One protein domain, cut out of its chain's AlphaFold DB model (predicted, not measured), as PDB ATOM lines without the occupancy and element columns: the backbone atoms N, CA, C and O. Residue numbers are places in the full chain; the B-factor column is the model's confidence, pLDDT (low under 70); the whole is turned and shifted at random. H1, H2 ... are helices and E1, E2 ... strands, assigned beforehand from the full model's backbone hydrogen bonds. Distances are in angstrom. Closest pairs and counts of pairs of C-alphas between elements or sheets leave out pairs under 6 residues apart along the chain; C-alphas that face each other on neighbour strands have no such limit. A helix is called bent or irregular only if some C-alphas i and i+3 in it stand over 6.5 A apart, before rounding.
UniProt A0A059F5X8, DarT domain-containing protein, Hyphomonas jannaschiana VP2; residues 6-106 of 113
ATOM      1  N   ASN A   6     -28.919   1.452  -8.538       82.56
ATOM      2  CA  ASN A   6     -29.392   0.714  -7.369       82.56
ATOM      3  C   ASN A   6     -29.760  -0.755  -7.663       82.56
ATOM      4  O   ASN A   6     -29.952  -1.517  -6.722       82.56
ATOM      5  N   LYS A   7     -29.889  -1.153  -8.937       89.19
ATOM      6  CA  LYS A   7     -30.109  -2.554  -9.341       89.19
ATOM      7  C   LYS A   7     -28.820  -3.369  -9.499       89.19
ATOM      8  O   LYS A   7     -28.888  -4.544  -9.845       89.19
ATOM      9  N   TYR A   8     -27.661  -2.744  -9.312       92.75
ATOM     10  CA  TYR A   8     -26.369  -3.409  -9.383       92.75
ATOM     11  C   TYR A   8     -25.750  -3.520  -7.996       92.75
ATOM     12  O   TYR A   8     -25.863  -2.626  -7.159       92.75
ATOM     13  N   VAL A   9     -25.016  -4.605  -7.786       93.12
ATOM     14  CA  VAL A   9     -24.012  -4.694  -6.735       93.12
ATOM     15  C   VAL A   9     -22.743  -4.017  -7.246       93.12
ATOM     16  O   VAL A   9     -22.205  -4.395  -8.288       93.12
ATOM     17  N   HIS A  10     -22.276  -3.011  -6.511       92.62
ATOM     18  CA  HIS A  10     -21.065  -2.261  -6.829       92.62
ATOM     19  C   HIS A  10     -19.859  -2.930  -6.167       92.62
ATOM     20  O   HIS A  10     -19.789  -3.016  -4.940       92.62
ATOM     21  N   LEU A  11     -18.908  -3.395  -6.974       93.38
ATOM     22  CA  LEU A  11     -17.657  -3.985  -6.509       93.38
ATOM     23  C   LEU A  11     -16.494  -3.042  -6.822       93.38
ATOM     24  O   LEU A  11     -16.351  -2.588  -7.957       93.38
ATOM     25  N   SER A  12     -15.651  -2.773  -5.827       92.56
ATOM     26  CA  SER A  12     -14.438  -1.971  -5.985       92.56
ATOM     27  C   SER A  12     -13.230  -2.849  -6.317       92.56
ATOM     28  O   SER A  12     -13.117  -3.984  -5.857       92.56
ATOM     29  N   PHE A  13     -12.279  -2.302  -7.078       91.31
ATOM     30  CA  PHE A  13     -10.988  -2.964  -7.332       91.31
ATOM     31  C   PHE A  13     -10.047  -2.917  -6.124       91.31
ATOM     32  O   PHE A  13      -9.131  -3.730  -6.006       91.31
ATOM     33  N   PHE A  14     -10.263  -1.953  -5.229       89.62
ATOM     34  CA  PHE A  14      -9.422  -1.701  -4.067       89.62
ATOM     35  C   PHE A  14     -10.224  -1.827  -2.773       89.62
ATOM     36  O   PHE A  14     -11.427  -1.565  -2.735       89.62
ATOM     37  N   ASP A  15      -9.511  -2.152  -1.696       86.31
ATOM     38  CA  ASP A  15     -10.044  -2.144  -0.327       86.31
ATOM     39  C   ASP A  15     -10.295  -0.717   0.173       86.31
ATOM     40  O   ASP A  15     -11.125  -0.453   1.040       86.31
ATOM     41  N   GLU A  16      -9.603   0.252  -0.403       81.88
ATOM     42  CA  GLU A  16      -9.834   1.656  -0.124       81.88
ATOM     43  C   GLU A  16     -10.876   2.185  -1.109       81.88
ATOM     44  O   GLU A  16     -10.647   2.181  -2.316       81.88
ATOM     45  N   HIS A  17     -12.004   2.680  -0.594       81.81
ATOM     46  CA  HIS A  17     -13.001   3.372  -1.402       81.81
ATOM     47  C   HIS A  17     -13.359   4.721  -0.758       81.81
ATOM     48  O   HIS A  17     -13.610   4.772   0.450       81.81
ATOM     49  N   PRO A  18     -13.438   5.834  -1.514       79.06
ATOM     50  CA  PRO A  18     -13.750   7.147  -0.940       79.06
ATOM     51  C   PRO A  18     -15.054   7.177  -0.128       79.06
ATOM     52  O   PRO A  18     -15.140   7.877   0.882       79.06
ATOM     53  N   MET A  19     -16.063   6.391  -0.530       79.62
ATOM     54  CA  MET A  19     -17.327   6.306   0.214       79.62
ATOM     55  C   MET A  19     -17.192   5.553   1.542       79.62
ATOM     56  O   MET A  19     -17.807   5.971   2.519       79.62
ATOM     57  N   SER A  20     -16.374   4.494   1.619       79.69
ATOM     58  CA  SER A  20     -16.170   3.771   2.882       79.69
ATOM     59  C   SER A  20     -15.376   4.618   3.874       79.69
ATOM     60  O   SER A  20     -15.713   4.666   5.055       79.69
ATOM     61  N   PHE A  21     -14.382   5.370   3.386       78.94
ATOM     62  CA  PHE A  21     -13.647   6.344   4.192       78.94
ATOM     63  C   PHE A  21     -14.576   7.420   4.771       78.94
ATOM     64  O   PHE A  21     -14.520   7.720   5.963       78.94
ATOM     65  N   ARG A  22     -15.475   7.969   3.944       80.88
ATOM     66  CA  ARG A  22     -16.459   8.963   4.383       80.88
ATOM     67  C   ARG A  22     -17.442   8.395   5.412       80.88
ATOM     68  O   ARG A  22     -17.628   9.017   6.451       80.88
ATOM     69  N   ALA A  23     -18.007   7.213   5.160       80.81
ATOM     70  CA  ALA A  23     -18.976   6.575   6.053       80.81
ATOM     71  C   ALA A  23     -18.392   6.255   7.441       80.81
ATOM     72  O   ALA A  23     -19.088   6.421   8.444       80.81
ATOM     73  N   LYS A  24     -17.110   5.858   7.501       80.56
ATOM     74  CA  LYS A  24     -16.375   5.681   8.763       80.56
ATOM     75  C   LYS A  24     -16.192   7.006   9.503       80.56
ATOM     76  O   LYS A  24     -16.488   7.085  10.689       80.56
ATOM     77  N   ASN A  25     -15.748   8.058   8.810       80.50
ATOM     78  CA  ASN A  25     -15.525   9.371   9.430       80.50
ATOM     79  C   ASN A  25     -16.819  10.027   9.930       80.50
ATOM     80  O   ASN A  25     -16.803  10.719  10.942       80.50
ATOM     81  N   GLU A  26     -17.932   9.819   9.226       85.19
ATOM     82  CA  GLU A  26     -19.257  10.314   9.616       85.19
ATOM     83  C   GLU A  26     -19.932   9.420  10.679       85.19
ATOM     84  O   GLU A  26     -21.045   9.718  11.104       85.19
ATOM     85  N   GLY A  27     -19.291   8.323  11.107       80.12
ATOM     86  CA  GLY A  27     -19.827   7.396  12.112       80.12
ATOM     87  C   GLY A  27     -21.099   6.664  11.672       80.12
ATOM     88  O   GLY A  27     -21.825   6.135  12.504       80.12
ATOM     89  N   THR A  28     -21.401   6.656  10.371       80.38
ATOM     90  CA  THR A  28     -22.614   6.021   9.827       80.38
ATOM     91  C   THR A  28     -22.440   4.508   9.680       80.38
ATOM     92  O   THR A  28     -23.416   3.766   9.742       80.38
ATOM     93  N   ILE A  29     -21.198   4.044   9.503       80.12
ATOM     94  CA  ILE A  29     -20.840   2.623   9.508       80.12
ATOM     95  C   ILE A  29     -19.635   2.445  10.433       80.12
ATOM     96  O   ILE A  29     -18.532   2.883  10.102       80.12
ATOM     97  N   GLU A  30     -19.859   1.821  11.589       75.31
ATOM     98  CA  GLU A  30     -18.819   1.585  12.601       75.31
ATOM     99  C   GLU A  30     -17.834   0.495  12.164       75.31
ATOM    100  O   GLU A  30     -16.622   0.675  12.286       75.31
ATOM    101  N   ASP A  31     -18.346  -0.598  11.589       80.12
ATOM    102  CA  ASP A  31     -17.535  -1.711  11.102       80.12
ATOM    103  C   ASP A  31     -17.838  -2.008   9.629       80.12
ATOM    104  O   ASP A  31     -18.925  -2.458   9.261       80.12
ATOM    105  N   VAL A  32     -16.876  -1.696   8.760       81.00
ATOM    106  CA  VAL A  32     -16.977  -1.971   7.322       81.00
ATOM    107  C   VAL A  32     -16.322  -3.317   7.064       81.00
ATOM    108  O   VAL A  32     -15.095  -3.414   7.046       81.00
ATOM    109  N   VAL A  33     -17.144  -4.330   6.803       85.62
ATOM    110  CA  VAL A  33     -16.681  -5.646   6.359       85.62
ATOM    111  C   VAL A  33     -16.462  -5.627   4.849       85.62
ATOM    112  O   VAL A  33     -17.299  -5.132   4.095       85.62
ATOM    113  N   GLN A  34     -15.335  -6.181   4.401       87.31
ATOM    114  CA  GLN A  34     -15.002  -6.295   2.983       87.31
ATOM    115  C   GLN A  34     -15.003  -7.752   2.562       87.31
ATOM    116  O   GLN A  34     -14.230  -8.557   3.075       87.31
ATOM    117  N   LEU A  35     -15.874  -8.074   1.612       91.44
ATOM    118  CA  LEU A  35     -15.946  -9.396   1.013       91.44
ATOM    119  C   LEU A  35     -15.082  -9.405  -0.244       91.44
ATOM    120  O   LEU A  35     -15.264  -8.584  -1.144       91.44
ATOM    121  N   LYS A  36     -14.132 -10.334  -0.304       94.19
ATOM    122  CA  LYS A  36     -13.324 -10.556  -1.502       94.19
ATOM    123  C   LYS A  36     -14.137 -11.391  -2.478       94.19
ATOM    124  O   LYS A  36     -14.630 -12.452  -2.112       94.19
ATOM    125  N   ILE A  37     -14.279 -10.908  -3.707       96.12
ATOM    126  CA  ILE A  37     -15.079 -11.572  -4.735       96.12
ATOM    127  C   ILE A  37     -14.159 -12.203  -5.779       96.12
ATOM    128  O   ILE A  37     -13.177 -11.602  -6.215       96.12
ATOM    129  N   ARG A  38     -14.490 -13.429  -6.177       96.25
ATOM    130  CA  ARG A  38     -13.867 -14.180  -7.261       96.25
ATOM    131  C   ARG A  38     -13.991 -13.401  -8.578       96.25
ATOM    132  O   ARG A  38     -15.118 -13.082  -8.969       96.25
ATOM    133  N   PRO A  39     -12.879 -13.115  -9.284       94.12
ATOM    134  CA  PRO A  39     -12.901 -12.327 -10.517       94.12
ATOM    135  C   PRO A  39     -13.825 -12.887 -11.598       94.12
ATOM    136  O   PRO A  39     -14.349 -12.124 -12.398       94.12
ATOM    137  N   GLU A  40     -14.087 -14.195 -11.601       95.94
ATOM    138  CA  GLU A  40     -14.986 -14.866 -12.543       95.94
ATOM    139  C   GLU A  40     -16.419 -14.302 -12.533       95.94
ATOM    140  O   GLU A  40     -17.171 -14.546 -13.476       95.94
ATOM    141  N   VAL A  41     -16.797 -13.512 -11.518       95.50
ATOM    142  CA  VAL A  41     -18.065 -12.767 -11.486       95.50
ATOM    143  C   VAL A  41     -18.238 -11.859 -12.710       95.50
ATOM    144  O   VAL A  41     -19.363 -11.662 -13.162       95.50
ATOM    145  N   ILE A  42     -17.140 -11.368 -13.303       94.75
ATOM    146  CA  ILE A  42     -17.179 -10.518 -14.504       94.75
ATOM    147  C   ILE A  42     -17.714 -11.246 -15.740       94.75
ATOM    148  O   ILE A  42     -18.126 -10.603 -16.698       94.75
ATOM    149  N   LEU A  43     -17.714 -12.582 -15.730       95.00
ATOM    150  CA  LEU A  43     -18.216 -13.397 -16.836       95.00
ATOM    151  C   LEU A  43     -19.748 -13.509 -16.830       95.00
ATOM    152  O   LEU A  43     -20.325 -14.064 -17.766       95.00
ATOM    153  N   LYS A  44     -20.422 -13.012 -15.783       95.06
ATOM    154  CA  LYS A  44     -21.885 -13.021 -15.713       95.06
ATOM    155  C   LYS A  44     -22.480 -12.108 -16.800       95.06
ATOM    156  O   LYS A  44     -21.958 -11.022 -17.059       95.06
ATOM    157  N   PRO A  45     -23.607 -12.498 -17.419       94.75
ATOM    158  CA  PRO A  45     -24.303 -11.639 -18.370       94.75
ATOM    159  C   PRO A  45     -24.725 -10.309 -17.738       94.75
ATOM    160  O   PRO A  45     -25.226 -10.276 -16.617       94.75
ATOM    161  N   GLY A  46     -24.560  -9.213 -18.481       93.88
ATOM    162  CA  GLY A  46     -25.014  -7.884 -18.062       93.88
ATOM    163  C   GLY A  46     -24.100  -7.164 -17.070       93.88
ATOM    164  O   GLY A  46     -24.470  -6.083 -16.613       93.88
ATOM    165  N   VAL A  47     -22.926  -7.720 -16.748       96.25
ATOM    166  CA  VAL A  47     -21.915  -7.010 -15.958       96.25
ATOM    167  C   VAL A  47     -21.420  -5.788 -16.726       96.25
ATOM    168  O   VAL A  47     -21.094  -5.856 -17.915       96.25
ATOM    169  N   MET A  48     -21.363  -4.663 -16.020       94.44
ATOM    170  CA  MET A  48     -20.901  -3.390 -16.558       94.44
ATOM    171  C   MET A  48     -19.656  -2.918 -15.810       94.44
ATOM    172  O   MET A  48     -19.408  -3.302 -14.668       94.44
ATOM    173  N   PHE A  49     -18.900  -2.034 -16.444       93.00
ATOM    174  CA  PHE A  49     -17.780  -1.317 -15.859       93.00
ATOM    175  C   PHE A  49     -18.090   0.179 -15.800       93.00
ATOM    176  O   PHE A  49     -18.658   0.736 -16.743       93.00
ATOM    177  N   CYS A  50     -17.716   0.831 -14.699       89.19
ATOM    178  CA  CYS A  50     -17.880   2.264 -14.487       89.19
ATOM    179  C   CYS A  50     -16.527   2.917 -14.177       89.19
ATOM    180  O   CYS A  50     -15.852   2.540 -13.222       89.19
ATOM    181  N   THR A  51     -16.152   3.927 -14.969       77.88
ATOM    182  CA  THR A  51     -14.847   4.611 -14.883       77.88
ATOM    183  C   THR A  51     -14.768   5.709 -13.820       77.88
ATOM    184  O   THR A  51     -13.746   6.369 -13.681       77.88
ATOM    185  N   GLU A  52     -15.838   5.967 -13.077       69.81
ATOM    186  CA  GLU A  52     -15.909   7.051 -12.096       69.81
ATOM    187  C   GLU A  52     -16.826   6.647 -10.945       69.81
ATOM    188  O   GLU A  52     -17.603   5.699 -11.064       69.81
ATOM    189  N   VAL A  53     -16.830   7.452  -9.876       57.06
ATOM    190  CA  VAL A  53     -17.899   7.366  -8.876       57.06
ATOM    191  C   VAL A  53     -19.218   7.577  -9.612       57.06
ATOM    192  O   VAL A  53     -19.435   8.629 -10.226       57.06
ATOM    193  N   SER A  54     -20.092   6.579  -9.539       51.00
ATOM    194  CA  SER A  54     -21.380   6.475 -10.236       51.00
ATOM    195  C   SER A  54     -22.247   7.753 -10.215       51.00
ATOM    196  O   SER A  54     -23.022   7.981 -11.145       51.00
ATOM    197  N   ASN A  55     -22.044   8.639  -9.232       48.12
ATOM    198  CA  ASN A  55     -22.764   9.903  -9.029       48.12
ATOM    199  C   ASN A  55     -22.207  11.150  -9.759       48.12
ATOM    200  O   ASN A  55     -22.816  12.220  -9.678       48.12
ATOM    201  N   LYS A  56     -21.077  11.078 -10.474       52.53
ATOM    202  CA  LYS A  56     -20.536  12.233 -11.221       52.53
ATOM    203  C   LYS A  56     -21.144  12.306 -12.629       52.53
ATOM    204  O   LYS A  56     -21.115  11.332 -13.383       52.53
ATOM    205  N   ARG A  57     -21.669  13.478 -13.028       44.72
ATOM    206  CA  ARG A  57     -22.089  13.733 -14.423       44.72
ATOM    207  C   ARG A  57     -20.912  13.441 -15.363       44.72
ATOM    208  O   ARG A  57     -19.868  14.070 -15.228       44.72
ATOM    209  N   GLY A  58     -21.104  12.515 -16.303       56.47
ATOM    210  CA  GLY A  58     -20.081  12.115 -17.276       56.47
ATOM    211  C   GLY A  58     -19.428  10.753 -17.025       56.47
ATOM    212  O   GLY A  58     -18.571  10.374 -17.814       56.47
ATOM    213  N   SER A  59     -19.833   9.996 -15.993       65.00
ATOM    214  CA  SER A  59     -19.358   8.616 -15.817       65.00
ATOM    215  C   SER A  59     -19.669   7.777 -17.065       65.00
ATOM    216  O   SER A  59     -20.806   7.765 -17.561       65.00
ATOM    217  N   LYS A  60     -18.657   7.106 -17.620       78.12
ATOM    218  CA  LYS A  60     -18.828   6.184 -18.746       78.12
ATOM    219  C   LYS A  60     -19.137   4.822 -18.137       78.12
ATOM    220  O   LYS A  60     -18.329   4.287 -17.385       78.12
ATOM    221  N   ILE A  61     -20.333   4.315 -18.418       88.38
ATOM    222  CA  ILE A  61     -20.712   2.948 -18.067       88.38
ATOM    223  C   ILE A  61     -20.728   2.166 -19.363       88.38
ATOM    224  O   ILE A  61     -21.444   2.544 -20.292       88.38
ATOM    225  N   VAL A  62     -19.921   1.120 -19.420       91.69
ATOM    226  CA  VAL A  62     -19.782   0.261 -20.596       91.69
ATOM    227  C   VAL A  62     -20.021  -1.192 -20.204       91.69
ATOM    228  O   VAL A  62     -19.821  -1.538 -19.038       91.69
ATOM    229  N   PRO A  63     -20.464  -2.050 -21.131       94.69
ATOM    230  CA  PRO A  63     -20.381  -3.491 -20.942       94.69
ATOM    231  C   PRO A  63     -18.959  -3.899 -20.556       94.69
ATOM    232  O   PRO A  63     -17.991  -3.339 -21.064       94.69
ATOM    233  N   ILE A  64     -18.820  -4.890 -19.677       94.50
ATOM    234  CA  ILE A  64     -17.493  -5.374 -19.271       94.50
ATOM    235  C   ILE A  64     -16.679  -5.943 -20.444       94.50
ATOM    236  O   ILE A  64     -15.453  -5.930 -20.404       94.50
ATOM    237  N   SER A  65     -17.350  -6.392 -21.511       93.81
ATOM    238  CA  SER A  65     -16.712  -6.806 -22.767       93.81
ATOM    239  C   SER A  65     -15.928  -5.686 -23.446       93.81
ATOM    240  O   SER A  65     -14.979  -5.971 -24.167       93.81
ATOM    241  N   ASP A  66     -16.304  -4.434 -23.190       93.44
ATOM    242  CA  ASP A  66     -15.746  -3.246 -23.831       93.44
ATOM    243  C   ASP A  66     -14.727  -2.560 -22.899       93.44
ATOM    244  O   ASP A  66     -14.352  -1.406 -23.107       93.44
ATOM    245  N   PHE A  67     -14.296  -3.244 -21.829       89.56
ATOM    246  CA  PHE A  67     -13.365  -2.720 -20.828       89.56
ATOM    247  C   PHE A  67     -12.056  -2.220 -21.455       89.56
ATOM    248  O   PHE A  67     -11.587  -1.140 -21.098       89.56
ATOM    249  N   SER A  68     -11.514  -2.953 -22.431       87.50
ATOM    250  CA  SER A  68     -10.292  -2.575 -23.156       87.50
ATOM    251  C   SER A  68     -10.442  -1.307 -23.999       87.50
ATOM    252  O   SER A  68      -9.447  -0.681 -24.345       87.50
ATOM    253  N   ASP A  69     -11.676  -0.907 -24.321       87.00
ATOM    254  CA  ASP A  69     -11.979   0.293 -25.111       87.00
ATOM    255  C   ASP A  69     -12.215   1.526 -24.212       87.00
ATOM    256  O   ASP A  69     -12.842   2.526 -24.602       87.00
ATOM    257  N   THR A  70     -11.774   1.448 -22.957       85.06
ATOM    258  CA  THR A  70     -11.860   2.535 -21.985       85.06
ATOM    259  C   THR A  70     -10.488   3.115 -21.681       85.06
ATOM    260  O   THR A  70      -9.471   2.447 -21.818       85.06
ATOM    261  N   ASP A  71     -10.465   4.360 -21.207       84.19
ATOM    262  CA  ASP A  71      -9.240   5.030 -20.748       84.19
ATOM    263  C   ASP A  71      -8.817   4.550 -19.343       84.19
ATOM    264  O   ASP A  71      -8.371   5.337 -18.504       84.19
ATOM    265  N   VAL A  72      -9.047   3.269 -19.037       88.19
ATOM    266  CA  VAL A  72      -8.736   2.691 -17.734       88.19
ATOM    267  C   VAL A  72      -7.229   2.554 -17.573       88.19
ATOM    268  O   VAL A  72      -6.489   2.206 -18.489       88.19
ATOM    269  N   ASP A  73      -6.771   2.828 -16.362       89.94
ATOM    270  CA  ASP A  73      -5.369   2.704 -16.012       89.94
ATOM    271  C   ASP A  73      -5.066   1.263 -15.572       89.94
ATOM    272  O   ASP A  73      -5.090   0.942 -14.382       89.94
ATOM    273  N   GLU A  74      -4.849   0.375 -16.545       90.56
ATOM    274  CA  GLU A  74      -4.596  -1.054 -16.301       90.56
ATOM    275  C   GLU A  74      -3.343  -1.302 -15.452       90.56
ATOM    276  O   GLU A  74      -3.339  -2.209 -14.618       90.56
ATOM    277  N   ASP A  75      -2.305  -0.470 -15.599       93.06
ATOM    278  CA  ASP A  75      -1.086  -0.579 -14.793       93.06
ATOM    279  C   ASP A  75      -1.408  -0.422 -13.304       93.06
ATOM    280  O   ASP A  75      -0.921  -1.178 -12.465       93.06
ATOM    281  N   ILE A  76      -2.244   0.561 -12.960       93.94
ATOM    282  CA  ILE A  76      -2.644   0.812 -11.573       93.94
ATOM    283  C   ILE A  76      -3.497  -0.331 -11.016       93.94
ATOM    284  O   ILE A  76      -3.405  -0.619  -9.820       93.94
ATOM    285  N   LEU A  77      -4.317  -0.974 -11.853       90.56
ATOM    286  CA  LEU A  77      -5.186  -2.075 -11.436       90.56
ATOM    287  C   LEU A  77      -4.440  -3.402 -11.279       90.56
ATOM    288  O   LEU A  77      -4.715  -4.148 -10.339       90.56
ATOM    289  N   PHE A  78      -3.516  -3.711 -12.190       90.06
ATOM    290  CA  PHE A  78      -2.986  -5.068 -12.340       90.06
ATOM    291  C   PHE A  78      -1.475  -5.185 -12.128       90.06
ATOM    292  O   PHE A  78      -0.973  -6.300 -11.963       90.06
ATOM    293  N   MET A  79      -0.731  -4.075 -12.083       91.19
ATOM    294  CA  MET A  79       0.715  -4.100 -11.862       91.19
ATOM    295  C   MET A  79       1.110  -3.680 -10.446       91.19
ATOM    296  O   MET A  79       0.471  -2.879  -9.765       91.19
ATOM    297  N   ARG A  80       2.253  -4.204  -9.996       87.69
ATOM    298  CA  ARG A  80       2.878  -3.776  -8.744       87.69
ATOM    299  C   ARG A  80       3.722  -2.525  -8.986       87.69
ATOM    300  O   ARG A  80       4.861  -2.627  -9.432       87.69
ATOM    301  N   LEU A  81       3.176  -1.359  -8.648       90.69
ATOM    302  CA  LEU A  81       3.838  -0.061  -8.811       90.69
ATOM    303  C   LEU A  81       4.478   0.455  -7.511       90.69
ATOM    304  O   LEU A  81       4.253  -0.068  -6.414       90.69
ATOM    305  N   ASN A  82       5.306   1.498  -7.628       91.06
ATOM    306  CA  ASN A  82       5.902   2.175  -6.478       91.06
ATOM    307  C   ASN A  82       4.888   3.117  -5.810       91.06
ATOM    308  O   ASN A  82       4.771   4.280  -6.181       91.06
ATOM    309  N   TRP A  83       4.217   2.645  -4.761       86.50
ATOM    310  CA  TRP A  83       3.218   3.419  -4.008       86.50
ATOM    311  C   TRP A  83       3.767   4.607  -3.204       86.50
ATOM    312  O   TRP A  83       3.007   5.280  -2.515       86.50
ATOM    313  N   LYS A  84       5.077   4.863  -3.246       91.06
ATOM    314  CA  LYS A  84       5.679   6.079  -2.678       91.06
ATOM    315  C   LYS A  84       5.826   7.197  -3.707       91.06
ATOM    316  O   LYS A  84       6.149   8.315  -3.320       91.06
ATOM    317  N   ASP A  85       5.641   6.893  -4.989       94.94
ATOM    318  CA  ASP A  85       5.701   7.879  -6.059       94.94
ATOM    319  C   ASP A  85       4.408   8.720  -6.066       94.94
ATOM    320  O   ASP A  85       3.321   8.159  -6.247       94.94
ATOM    321  N   PRO A  86       4.493  10.051  -5.885       94.38
ATOM    322  CA  PRO A  86       3.327  10.929  -5.923       94.38
ATOM    323  C   PRO A  86       2.508  10.823  -7.216       94.38
ATOM    324  O   PRO A  86       1.282  10.877  -7.150       94.38
ATOM    325  N   ALA A  87       3.146  10.615  -8.372       94.00
ATOM    326  CA  ALA A  87       2.440  10.490  -9.648       94.00
ATOM    327  C   ALA A  87       1.624   9.187  -9.721       94.00
ATOM    328  O   ALA A  87       0.506   9.164 -10.237       94.00
ATOM    329  N   VAL A  88       2.150   8.098  -9.149       93.56
ATOM    330  CA  VAL A  88       1.424   6.822  -9.022       93.56
ATOM    331  C   VAL A  88       0.254   6.967  -8.049       93.56
ATOM    332  O   VAL A  88      -0.828   6.444  -8.306       93.56
ATOM    333  N   LEU A  89       0.435   7.702  -6.949       92.31
ATOM    334  CA  LEU A  89      -0.634   7.959  -5.982       92.31
ATOM    335  C   LEU A  89      -1.772   8.800  -6.576       92.31
ATOM    336  O   LEU A  89      -2.940   8.515  -6.306       92.31
ATOM    337  N   GLU A  90      -1.457   9.791  -7.410       91.31
ATOM    338  CA  GLU A  90      -2.463  10.582  -8.123       91.31
ATOM    339  C   GLU A  90      -3.299   9.702  -9.060       91.31
ATOM    340  O   GLU A  90      -4.529   9.710  -8.972       91.31
ATOM    341  N   ARG A  91      -2.649   8.852  -9.866       92.50
ATOM    342  CA  ARG A  91      -3.331   7.865 -10.722       92.50
ATOM    343  C   ARG A  91      -4.191   6.898  -9.898       92.50
ATOM    344  O   ARG A  91      -5.360   6.677 -10.217       92.50
ATOM    345  N   LYS A  92      -3.669   6.399  -8.768       91.31
ATOM    346  CA  LYS A  92      -4.419   5.545  -7.829       91.31
ATOM    347  C   LYS A  92      -5.679   6.241  -7.316       91.31
ATOM    348  O   LYS A  92      -6.732   5.617  -7.255       91.31
ATOM    349  N   SER A  93      -5.606   7.533  -6.988       88.94
ATOM    350  CA  SER A  93      -6.753   8.310  -6.484       88.94
ATOM    351  C   SER A  93      -7.921   8.413  -7.480       88.94
ATOM    352  O   SER A  93      -9.072   8.643  -7.084       88.94
ATOM    353  N   VAL A  94      -7.636   8.236  -8.772       89.06
ATOM    354  CA  VAL A  94      -8.647   8.097  -9.823       89.06
ATOM    355  C   VAL A  94      -9.152   6.657  -9.854       89.06
ATOM    356  O   VAL A  94     -10.352   6.438  -9.710       89.06
ATOM    357  N   ALA A  95      -8.243   5.682  -9.932       90.50
ATOM    358  CA  ALA A  95      -8.589   4.270 -10.088       90.50
ATOM    359  C   ALA A  95      -9.378   3.663  -8.916       90.50
ATOM    360  O   ALA A  95     -10.182   2.759  -9.126       90.50
ATOM    361  N   VAL A  96      -9.230   4.181  -7.690       90.50
ATOM    362  CA  VAL A  96     -10.035   3.741  -6.529       90.50
ATOM    363  C   VAL A  96     -11.538   3.973  -6.693       90.50
ATOM    364  O   VAL A  96     -12.312   3.476  -5.887       90.50
ATOM    365  N   LYS A  97     -11.956   4.739  -7.704       88.12
ATOM    366  CA  LYS A  97     -13.364   5.025  -8.016       88.12
ATOM    367  C   LYS A  97     -13.928   4.109  -9.099       88.12
ATOM    368  O   LYS A  97     -15.108   4.224  -9.410       88.12
ATOM    369  N   TYR A  98     -13.091   3.281  -9.721       90.81
ATOM    370  CA  TYR A  98     -13.537   2.339 -10.735       90.81
ATOM    371  C   TYR A  98     -14.371   1.240 -10.078       90.81
ATOM    372  O   TYR A  98     -13.991   0.699  -9.036       90.81
ATOM    373  N   GLU A  99     -15.499   0.905 -10.698       91.88
ATOM    374  CA  GLU A  99     -16.450  -0.070 -10.166       91.88
ATOM    375  C   GLU A  99     -16.816  -1.115 -11.224       91.88
ATOM    376  O   GLU A  99     -17.004  -0.803 -12.405       91.88
ATOM    377  N   ILE A 100     -16.971  -2.359 -10.774       94.06
ATOM    378  CA  ILE A 100     -17.680  -3.411 -11.502       94.06
ATOM    379  C   ILE A 100     -19.119  -3.432 -10.996       94.06
ATOM    380  O   ILE A 100     -19.365  -3.494  -9.792       94.06
ATOM    381  N   LEU A 101     -20.069  -3.387 -11.922       94.50
ATOM    382  CA  LEU A 101     -21.495  -3.378 -11.633       94.50
ATOM    383  C   LEU A 101     -22.076  -4.740 -12.001       94.50
ATOM    384  O   LEU A 101     -22.284  -5.039 -13.180       94.50
ATOM    385  N   VAL A 102     -22.330  -5.568 -10.991       96.06
ATOM    386  CA  VAL A 102     -22.924  -6.899 -11.171       96.06
ATOM    387  C   VAL A 102     -24.444  -6.784 -11.048       96.06
ATOM    388  O   VAL A 102     -24.909  -6.261 -10.037       96.06
ATOM    389  N   PRO A 103     -25.237  -7.224 -12.039       95.00
ATOM    390  CA  PRO A 103     -26.693  -7.174 -11.943       95.00
ATOM    391  C   PRO A 103     -27.221  -8.003 -10.771       95.00
ATOM    392  O   PRO A 103     -26.754  -9.121 -10.551       95.00
ATOM    393  N   ASP A 104     -28.234  -7.474 -10.090       92.56
ATOM    394  CA  ASP A 104     -29.057  -8.139  -9.076       92.56
ATOM    395  C   ASP A 104     -28.316  -8.571  -7.796       92.56
ATOM    396  O   ASP A 104     -28.588  -8.033  -6.722       92.56
ATOM    397  N   LEU A 105     -27.406  -9.550  -7.876       94.44
ATOM    398  CA  LEU A 105     -26.673 -10.102  -6.733       94.44
ATOM    399  C   LEU A 105     -25.342 -10.763  -7.130       94.44
ATOM    400  O   LEU A 105     -25.114 -11.126  -8.283       94.44
ATOM    401  N   VAL A 106     -24.488 -10.981  -6.126       95.12
ATOM    402  CA  VAL A 106     -23.303 -11.850  -6.205       95.12
ATOM    403  C   VAL A 106     -23.576 -13.106  -5.381       95.12
ATOM    404  O   VAL A 106     -23.881 -13.008  -4.192       95.12
TER     405      VAL A 106
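AT A GLANCE: This is residues 6 to 106 of the 113 residues of the protein "DarT domain-containing protein" of Hyphomonas jannaschiana VP2 (UniProt A0A059F5X8). A small twisted sheet of four short strands, E1, E4, E2 and E3, makes one side of the domain, with H3 over its E3 edge and H2 grazing it. Beyond the end of the sheet where E1 ends and E4 begins lie two separate parts, the pair H4 and H5 and, apart from it, H1, from which a long loop leads back to H2. The printed part has 101 residues with five named helices and four named strands, in the order E1 H1 H2 E2 E3 H3 H4 H5 E4. The sheet is antiparallel throughout and the class is mixed, helices and strands, with 50 residues, under half, in named elements. The whole is compact, with a radius of gyration of the C-alphas of 14.2 A and spans of 36 by 32 by 30 A.

HOW THE PARTS SIT: The sheet runs E1, residues 8 to 12, E4, residues 99 to 103, E2, residues 48 to 50, and E3, residues 61 to 63, with E1 and E3 as edge strands. From edge to edge the strands' lines turn by 81 degrees. Between E1 and E4, antiparallel at 152 degrees, N 9 and O 102 are within hydrogen-bond range at 2.8 A. Between E4 and E2, at 151 degrees, N 101 and O 48 are 2.8 A apart. The hairpin E2 and E3, at 150 degrees, has N 49 and O 62 at 2.8 A. H3, residues 64 to 69, is on the sheet at a height of 7.9 A, only just over E3 with 3 of its 6 C-alphas. On the local plane it runs slantwise to E3 at 32 degrees, only just so. It is irregular: C-alphas 65 and 68 are 7.7 A apart. H2, residues 39 to 43, only grazes the sheet with residues 41 to 43; its closest C-alphas to E4 are those of Ile 42 and Val 102, 7.6 A. H4, residues 74 to 78, and H5, residues 86 to 95, touch, the closest C-alphas being those of Ile 76 and Lys 92, 6.3 A. Neither is on the sheet. H1, residues 18 to 25, touches no helix and is not on the sheet. Every O i to N i+4 pair is within hydrogen-bond range in H1, H4 and H5; H2 has 0 of 1 and H3 0 of 2, beside 2 of 2 and 2 of 3 O i to N i+3 pairs.

IN THESE COORDINATES: E1 begins at C-alpha 8 (-26.369, -3.409, -9.383) and is 12.5 A long; E4 is 12.6 A and ends at C-alpha 103 (-26.693, -7.174, -11.943). H5 is 14.3 A long, H1 10.8 A and H3 9.8 A.

THE WHOLE: The C-alphas farthest apart, of Gly 27 and Asp 69, are 38.7 A apart. The printed part has no cut. The link from H1 to H2 is long, with 13 residues. Residues 52 to 59, between E2 and E3, have pLDDT under 70.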